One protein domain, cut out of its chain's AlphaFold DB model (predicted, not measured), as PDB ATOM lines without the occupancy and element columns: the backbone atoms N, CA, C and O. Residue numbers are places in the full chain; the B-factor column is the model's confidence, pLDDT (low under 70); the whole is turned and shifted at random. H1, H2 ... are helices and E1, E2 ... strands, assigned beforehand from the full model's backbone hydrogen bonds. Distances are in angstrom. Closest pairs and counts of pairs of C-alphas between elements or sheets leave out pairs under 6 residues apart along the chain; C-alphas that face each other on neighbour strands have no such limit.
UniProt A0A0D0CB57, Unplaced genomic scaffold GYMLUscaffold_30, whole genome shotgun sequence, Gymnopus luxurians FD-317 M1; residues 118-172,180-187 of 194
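What this domain is: This is residues 118 to 172 and 180 to 187 of the 194 residues of an uncharacterized protein of Gymnopus luxurians FD-317 M1 (UniProt A0A0D0CB57). A small head of three helices, with H1 and H2 side by side as a hairpin and H3 crossing it, continues into a thin arm of strands that makes the length. In the arm, E1 and E3 pair near the head, and E2 lies toward the far tip. The printed part has 63 residues, in the order H1, H2, H3, E1, E2, E3; the sheet E1 - E3 is antiparallel, and the class is mixed, helices and strands. The whole is loose, with a radius of gyration of the C-alphas of 14.6 A and spans of 47 by 20 by 20 A.

How they stand to each other: Begin with H1, residues 118 to 128, which touches H2, residues 133 to 142, in a helical hairpin: their closest C-alphas, of Ser 127 and Leu 136, are 7.1 A apart, at a shallow tilt of 9 degrees, opposite ways. H3, residues 147 to 154, touches H2 about perpendicular at 79 degrees, closest at the C-alphas of Ala 137 and Ile 147, 5.7 A. H3 and H1 only just touch, with 3 pairs of C-alphas within 8 A, the closest those of Leu 124 and Ser 154 at 6.6 A. In H1, H2 and H3 every O i to N i+4 pair is within hydrogen-bond range. Next, E1, residues 160 to 162, is antiparallel to E3, residues 184 to 186; look at N 161 and O 185, 2.8 A, within hydrogen-bond range. E2, residues 168 to 171, pairs with no named strand, but its residues 168 to 169 pair antiparallel with residues 180 to 181.

Where its parts are: Find C-alpha 118 at (166.857, 175.527, 88.042); from there H1 runs 15.6 A. H2 runs 14.4 A, H3 10.3 A and E2 9.5 A, while E1 and E3 each measure 6.9 A. E3 ends at C-alpha 186, (154.081, 182.954, 78.466).

The domain as a whole: The C-alphas farthest apart, of Glu 148 and Gln 172, are 47.6 A apart. Residues 173 to 179 are not printed; C-alphas 172 and 180 stand 10.2 A apart across this cut. The links printed whole are tight. Look for pLDDT under 70 at residues 130, 164 to 166 and 169 to 172.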
ATOM      1  N   SER A 118     166.427 174.125  87.956       83.56
ATOM      2  CA  SER A 118     166.857 175.527  88.042       83.56
ATOM      3  C   SER A 118     167.736 175.950  86.860       83.56
ATOM      4  O   SER A 118     167.496 176.987  86.242       83.56
ATOM      5  N   THR A 119     168.727 175.131  86.500       86.19
ATOM      6  CA  THR A 119     169.596 175.356  85.336       86.19
ATOM      7  C   THR A 119     168.805 175.297  84.032       86.19
ATOM      8  O   THR A 119     169.037 176.103  83.135       86.19
ATOM      9  N   LEU A 120     167.839 174.381  83.932       88.00
ATOM     10  CA  LEU A 120     166.960 174.272  82.769       88.00
ATOM     11  C   LEU A 120     166.077 175.514  82.608       88.00
ATOM     12  O   LEU A 120     165.979 176.044  81.505       88.00
ATOM     13  N   THR A 121     165.484 176.015  83.694       88.00
ATOM     14  CA  THR A 121     164.716 177.268  83.682       88.00
ATOM     15  C   THR A 121     165.582 178.436  83.226       88.00
ATOM     16  O   THR A 121     165.166 179.191  82.351       88.00
ATOM     17  N   TYR A 122     166.812 178.538  83.739       87.88
ATOM     18  CA  TYR A 122     167.762 179.559  83.304       87.88
ATOM     19  C   TYR A 122     168.061 179.464  81.799       87.88
ATOM     20  O   TYR A 122     167.950 180.465  81.097       87.88
ATOM     21  N   LEU A 123     168.378 178.274  81.273       88.88
ATOM     22  CA  LEU A 123     168.651 178.080  79.841       88.88
ATOM     23  C   LEU A 123     167.442 178.417  78.953       88.88
ATOM     24  O   LEU A 123     167.617 179.008  77.887       88.88
ATOM     25  N   LEU A 124     166.227 178.079  79.392       88.19
ATOM     26  CA  LEU A 124     164.991 178.437  78.690       88.19
ATOM     27  C   LEU A 124     164.705 179.941  78.737       88.19
ATOM     28  O   LEU A 124     164.172 180.489  77.778       88.19
ATOM     29  N   ASP A 125     165.062 180.636  79.815       87.38
ATOM     30  CA  ASP A 125     164.949 182.097  79.863       87.38
ATOM     31  C   ASP A 125     165.990 182.770  78.962       87.38
ATOM     32  O   ASP A 125     165.659 183.703  78.228       87.38
ATOM     33  N   GLN A 126     167.219 182.248  78.922       86.00
ATOM     34  CA  GLN A 126     168.234 182.709  77.973       86.00
ATOM     35  C   GLN A 126     167.785 182.487  76.519       86.00
ATOM     36  O   GLN A 126     167.981 183.365  75.683       86.00
ATOM     37  N   SER A 127     167.090 181.389  76.203       82.69
ATOM     38  CA  SER A 127     166.575 181.159  74.843       82.69
ATOM     39  C   SER A 127     165.406 182.079  74.448       82.69
ATOM     40  O   SER A 127     165.062 182.175  73.263       82.69
ATOM     41  N   LYS A 128     164.760 182.751  75.408       82.12
ATOM     42  CA  LYS A 128     163.763 183.802  75.136       82.12
ATOM     43  C   LYS A 128     164.394 185.166  74.931       82.12
ATOM     44  O   LYS A 128     163.826 185.986  74.217       82.12
ATOM     45  N   SER A 129     165.538 185.418  75.559       77.12
ATOM     46  CA  SER A 129     166.312 186.622  75.279       77.12
ATOM     47  C   SER A 129     166.879 186.570  73.852       77.12
ATOM     48  O   SER A 129     167.022 185.491  73.278       77.12
ATOM     49  N   ASN A 130     167.161 187.730  73.250       69.00
ATOM     50  CA  ASN A 130     167.667 187.860  71.873       69.00
ATOM     51  C   ASN A 130     169.136 187.393  71.736       69.00
ATOM     52  O   ASN A 130     169.978 188.122  71.217       69.00
ATOM     53  N   ILE A 131     169.458 186.203  72.239       78.19
ATOM     54  CA  ILE A 131     170.787 185.592  72.198       78.19
ATOM     55  C   ILE A 131     170.982 184.877  70.861       78.19
ATOM     56  O   ILE A 131     170.078 184.215  70.341       78.19
ATOM     57  N   SER A 132     172.186 184.997  70.299       83.00
ATOM     58  CA  SER A 132     172.551 184.310  69.061       83.00
ATOM     59  C   SER A 132     172.602 182.794  69.267       83.00
ATOM     60  O   SER A 132     173.089 182.305  70.284       83.00
ATOM     61  N   ARG A 133     172.197 182.006  68.260       83.94
ATOM     62  CA  ARG A 133     172.266 180.527  68.308       83.94
ATOM     63  C   ARG A 133     173.663 180.003  68.678       83.94
ATOM     64  O   ARG A 133     173.767 178.946  69.289       83.94
ATOM     65  N   ARG A 134     174.728 180.721  68.298       85.00
ATOM     66  CA  ARG A 134     176.119 180.356  68.625       85.00
ATOM     67  C   ARG A 134     176.423 180.523  70.112       85.00
ATOM     68  O   ARG A 134     176.937 179.602  70.727       85.00
ATOM     69  N   GLU A 135     176.028 181.653  70.685       86.25
ATOM     70  CA  GLU A 135     176.190 181.944  72.114       86.25
ATOM     71  C   GLU A 135     175.365 180.972  72.964       86.25
ATOM     72  O   GLU A 135     175.832 180.471  73.985       86.25
ATOM     73  N   LEU A 136     174.158 180.624  72.501       87.25
ATOM     74  CA  LEU A 136     173.338 179.613  73.160       87.25
ATOM     75  C   LEU A 136     173.994 178.225  73.106       87.25
ATOM     76  O   LEU A 136     173.913 177.492  74.086       87.25
ATOM     77  N   ALA A 137     174.673 177.874  72.007       89.25
ATOM     78  CA  ALA A 137     175.394 176.607  71.886       89.25
ATOM     79  C   ALA A 137     176.544 176.509  72.900       89.25
ATOM     80  O   ALA A 137     176.658 175.500  73.598       89.25
ATOM     81  N   GLU A 138     177.341 177.571  73.032       90.31
ATOM     82  CA  GLU A 138     178.422 177.662  74.020       90.31
ATOM     83  C   GLU A 138     177.887 177.558  75.453       90.31
ATOM     84  O   GLU A 138     178.433 176.827  76.284       90.31
ATOM     85  N   LEU A 139     176.769 178.235  75.734       89.25
ATOM     86  CA  LEU A 139     176.120 178.174  77.037       89.25
ATOM     87  C   LEU A 139     175.607 176.762  77.335       89.25
ATOM     88  O   LEU A 139     175.836 176.246  78.426       89.25
ATOM     89  N   THR A 140     174.952 176.110  76.372       90.44
ATOM     90  CA  THR A 140     174.456 174.741  76.553       90.44
ATOM     91  C   THR A 140     175.584 173.742  76.769       90.44
ATOM     92  O   THR A 140     175.456 172.888  77.642       90.44
ATOM     93  N   ASP A 141     176.714 173.881  76.069       90.44
ATOM     94  CA  ASP A 141     177.843 172.963  76.229       90.44
ATOM     95  C   ASP A 141     178.514 173.118  77.602       90.44
ATOM     96  O   ASP A 141     178.826 172.119  78.251       90.44
ATOM     97  N   LYS A 142     178.595 174.349  78.131       89.06
ATOM     98  CA  LYS A 142     179.069 174.620  79.501       89.06
ATOM     99  C   LYS A 142     178.247 173.898  80.573       89.06
ATOM    100  O   LYS A 142     178.799 173.472  81.584       89.06
ATOM    101  N   TYR A 143     176.939 173.761  80.360       88.06
ATOM    102  CA  TYR A 143     176.039 173.033  81.263       88.06
ATOM    103  C   TYR A 143     175.824 171.568  80.851       88.06
ATOM    104  O   TYR A 143     174.999 170.880  81.449       88.06
ATOM    105  N   GLY A 144     176.552 171.071  79.844       88.44
ATOM    106  CA  GLY A 144     176.460 169.687  79.386       88.44
ATOM    107  C   GLY A 144     175.124 169.338  78.722       88.44
ATOM    108  O   GLY A 144     174.657 168.209  78.863       88.44
ATOM    109  N   MET A 145     174.489 170.274  78.016       89.31
ATOM    110  CA  MET A 145     173.243 170.077  77.270       89.31
ATOM    111  C   MET A 145     173.473 170.209  75.759       89.31
ATOM    112  O   MET A 145     174.240 171.045  75.297       89.31
ATOM    113  N   ASP A 146     172.776 169.391  74.972       91.00
ATOM    114  CA  ASP A 146     172.784 169.484  73.514       91.00
ATOM    115  C   ASP A 146     171.788 170.548  73.039       91.00
ATOM    116  O   ASP A 146     170.604 170.516  73.396       91.00
ATOM    117  N   ILE A 147     172.239 171.445  72.159       89.12
ATOM    118  CA  ILE A 147     171.403 172.527  71.618       89.12
ATOM    119  C   ILE A 147     170.140 172.012  70.914       89.12
ATOM    120  O   ILE A 147     169.076 172.604  71.046       89.12
ATOM    121  N   GLU A 148     170.217 170.869  70.229       90.12
ATOM    122  CA  GLU A 148     169.064 170.263  69.548       90.12
ATOM    123  C   GLU A 148     167.980 169.794  70.526       90.12
ATOM    124  O   GLU A 148     166.786 169.809  70.214       90.12
ATOM    125  N   LYS A 149     168.384 169.344  71.721       89.94
ATOM    126  CA  LYS A 149     167.441 168.940  72.765       89.94
ATOM    127  C   LYS A 149     166.826 170.161  73.424       89.94
ATOM    128  O   LYS A 149     165.618 170.156  73.640       89.94
ATOM    129  N   LEU A 150     167.616 171.206  73.672       88.56
ATOM    130  CA  LEU A 150     167.090 172.478  74.159       88.56
ATOM    131  C   LEU A 150     166.079 173.077  73.169       88.56
ATOM    132  O   LEU A 150     165.011 173.506  73.588       88.56
ATOM    133  N   GLU A 151     166.355 173.023  71.863       88.25
ATOM    134  CA  GLU A 151     165.444 173.477  70.804       88.25
ATOM    135  C   GLU A 151     164.104 172.722  70.864       88.25
ATOM    136  O   GLU A 151     163.043 173.340  70.967       88.25
ATOM    137  N   LYS A 152     164.135 171.385  70.924       88.19
ATOM    138  CA  LYS A 152     162.924 170.553  71.076       88.19
ATOM    139  C   LYS A 152     162.165 170.824  72.377       88.19
ATOM    140  O   LYS A 152     160.936 170.786  72.387       88.19
ATOM    141  N   LEU A 153     162.881 171.067  73.474       87.94
ATOM    142  CA  LEU A 153     162.278 171.391  74.766       87.94
ATOM    143  C   LEU A 153     161.617 172.767  74.732       87.94
ATOM    144  O   LEU A 153     160.480 172.880  75.178       87.94
ATOM    145  N   SER A 154     162.260 173.763  74.124       85.44
ATOM    146  CA  SER A 154     161.737 175.129  74.008       85.44
ATOM    147  C   SER A 154     160.422 175.215  73.218       85.44
ATOM    148  O   SER A 154     159.612 176.102  73.466       85.44
ATOM    149  N   GLN A 155     160.171 174.264  72.308       82.19
ATOM    150  CA  GLN A 155     158.909 174.156  71.565       82.19
ATOM    151  C   GLN A 155     157.753 173.609  72.415       82.19
ATOM    152  O   GLN A 155     156.590 173.820  72.082       82.19
ATOM    153  N   ARG A 156     158.054 172.848  73.475       80.31
ATOM    154  CA  ARG A 156     157.053 172.155  74.304       80.31
ATOM    155  C   ARG A 156     156.868 172.779  75.678       80.31
ATOM    156  O   ARG A 156     155.796 172.655  76.259       80.31
ATOM    157  N   ILE A 157     157.928 173.369  76.213       81.00
ATOM    158  CA  ILE A 157     158.007 173.877  77.574       81.00
ATOM    159  C   ILE A 157     158.607 175.274  77.504       81.00
ATOM    160  O   ILE A 157     159.725 175.469  77.028       81.00
ATOM    161  N   THR A 158     157.865 176.238  78.023       77.88
ATOM    162  CA  THR A 158     158.321 177.605  78.253       77.88
ATOM    163  C   THR A 158     158.258 177.884  79.750       77.88
ATOM    164  O   THR A 158     157.429 177.317  80.454       77.88
ATOM    165  N   SER A 159     159.158 178.716  80.271       77.75
ATOM    166  CA  SER A 159     159.009 179.295  81.616       77.75
ATOM    167  C   SER A 159     158.079 180.523  81.566       77.75
ATOM    168  O   SER A 159     158.029 181.211  80.541       77.75
ATOM    169  N   PRO A 160     157.348 180.843  82.642       78.69
ATOM    170  CA  PRO A 160     156.626 182.108  82.723       78.69
ATOM    171  C   PRO A 160     157.626 183.272  82.780       78.69
ATOM    172  O   PRO A 160     158.623 183.204  83.494       78.69
ATOM    173  N   SER A 161     157.376 184.334  82.019       74.38
ATOM    174  CA  SER A 161     158.142 185.586  82.044       74.38
ATOM    175  C   SER A 161     157.289 186.730  82.591       74.38
ATOM    176  O   SER A 161     156.063 186.683  82.553       74.38
ATOM    177  N   ILE A 162     157.933 187.774  83.100       79.06
ATOM    178  CA  ILE A 162     157.259 188.971  83.607       79.06
ATOM    179  C   ILE A 162     156.931 189.907  82.442       79.06
ATOM    180  O   ILE A 162     157.801 190.182  81.618       79.06
ATOM    181  N   ASN A 163     155.699 190.420  82.390       74.44
ATOM    182  CA  ASN A 163     155.377 191.527  81.498       74.44
ATOM    183  C   ASN A 163     155.806 192.856  82.157       74.44
ATOM    184  O   ASN A 163     155.188 193.240  83.161       74.44
ATOM    185  N   PRO A 164     156.822 193.565  81.623       66.94
ATOM    186  CA  PRO A 164     157.327 194.803  82.218       66.94
ATOM    187  C   PRO A 164     156.279 195.925  82.248       66.94
ATOM    188  O   PRO A 164     156.334 196.774  83.134       66.94
ATOM    189  N   ASP A 165     155.281 195.885  81.362       69.31
ATOM    190  CA  ASP A 165     154.239 196.916  81.259       69.31
ATOM    191  C   ASP A 165     153.113 196.737  82.293       69.31
ATOM    192  O   ASP A 165     152.219 197.572  82.413       69.31
ATOM    193  N   SER A 166     153.133 195.637  83.051       67.56
ATOM    194  CA  SER A 166     152.048 195.233  83.956       67.56
ATOM    195  C   SER A 166     152.367 195.390  85.444       67.56
ATOM    196  O   SER A 166     151.653 194.850  86.290       67.56
ATOM    197  N   VAL A 167     153.458 196.081  85.778       72.12
ATOM    198  CA  VAL A 167     153.892 196.244  87.169       72.12
ATOM    199  C   VAL A 167     152.956 197.220  87.875       72.12
ATOM    200  O   VAL A 167     153.047 198.433  87.699       72.12
ATOM    201  N   VAL A 168     152.060 196.689  88.705       70.88
ATOM    202  CA  VAL A 168     151.172 197.487  89.548       70.88
ATOM    203  C   VAL A 168     151.728 197.460  90.966       70.88
ATOM    204  O   VAL A 168     151.601 196.463  91.684       70.88
ATOM    205  N   ARG A 169     152.356 198.571  91.361       66.19
ATOM    206  CA  ARG A 169     152.750 198.837  92.747       66.19
ATOM    207  C   ARG A 169     151.537 199.374  93.489       66.19
ATOM    208  O   ARG A 169     151.070 200.471  93.183       66.19
ATOM    209  N   LYS A 170     151.012 198.603  94.433       65.19
ATOM    210  CA  LYS A 170     149.987 199.075  95.360       65.19
ATOM    211  C   LYS A 170     150.677 199.370  96.680       65.19
ATOM    212  O   LYS A 170     151.189 198.470  97.331       65.19
ATOM    213  N   VAL A 171     150.712 200.642  97.051       59.00
ATOM    214  CA  VAL A 171     151.086 201.034  98.410       59.00
ATOM    215  C   VAL A 171     149.857 200.764  99.272       59.00
ATOM    216  O   VAL A 171     148.831 201.422  99.085       59.00
ATOM    217  N   GLN A 172     149.915 199.751 100.138       55.03
ATOM    218  CA  GLN A 172     148.910 199.588 101.185       55.03
ATOM    219  C   GLN A 172     149.270 200.540 102.335       55.03
ATOM    220  O   GLN A 172     150.438 200.753 102.640       55.03
ATOM    221  N   LEU A 180     153.781 194.514  95.498       75.69
ATOM    222  CA  LEU A 180     154.184 194.482  94.092       75.69
ATOM    223  C   LEU A 180     153.461 193.341  93.366       75.69
ATOM    224  O   LEU A 180     153.813 192.172  93.504       75.69
ATOM    225  N   SER A 181     152.457 193.692  92.561       76.75
ATOM    226  CA  SER A 181     151.733 192.741  91.713       76.75
ATOM    227  C   SER A 181     152.187 192.869  90.257       76.75
ATOM    228  O   SER A 181     152.297 193.972  89.722       76.75
ATOM    229  N   VAL A 182     152.493 191.737  89.619       81.81
ATOM    230  CA  VAL A 182     153.043 191.682  88.256       81.81
ATOM    231  C   VAL A 182     152.327 190.596  87.465       81.81
ATOM    232  O   VAL A 182     152.097 189.500  87.980       81.81
ATOM    233  N   MET A 183     151.980 190.875  86.208       79.81
ATOM    234  CA  MET A 183     151.357 189.886  85.333       79.81
ATOM    235  C   MET A 183     152.418 188.962  84.730       79.81
ATOM    236  O   MET A 183     153.358 189.402  84.060       79.81
ATOM    237  N   ALA A 184     152.238 187.660  84.940       79.75
ATOM    238  CA  ALA A 184     153.013 186.638  84.255       79.75
ATOM    239  C   ALA A 184     152.472 186.428  82.832       79.75
ATOM    240  O   ALA A 184     151.267 186.289  82.623       79.75
ATOM    241  N   ILE A 185     153.376 186.374  81.858       82.19
ATOM    242  CA  ILE A 185     153.109 186.071  80.451       82.19
ATOM    243  C   ILE A 185     153.917 184.849  80.018       82.19
ATOM    244  O   ILE A 185     155.032 184.622  80.485       82.19
ATOM    245  N   TRP A 186     153.372 184.070  79.089       81.06
ATOM    246  CA  TRP A 186     154.081 182.954  78.466       81.06
ATOM    247  C   TRP A 186     154.676 183.434  77.144       81.06
ATOM    248  O   TRP A 186     153.964 183.553  76.152       81.06
ATOM    249  N   ALA A 187     155.969 183.758  77.146       77.62
ATOM    250  CA  ALA A 187     156.686 184.147  75.936       77.62
ATOM    251  C   ALA A 187     157.308 182.926  75.244       77.62
ATOM    252  O   ALA A 187     157.877 182.042  75.892       77.62
TER     253      ALA A 187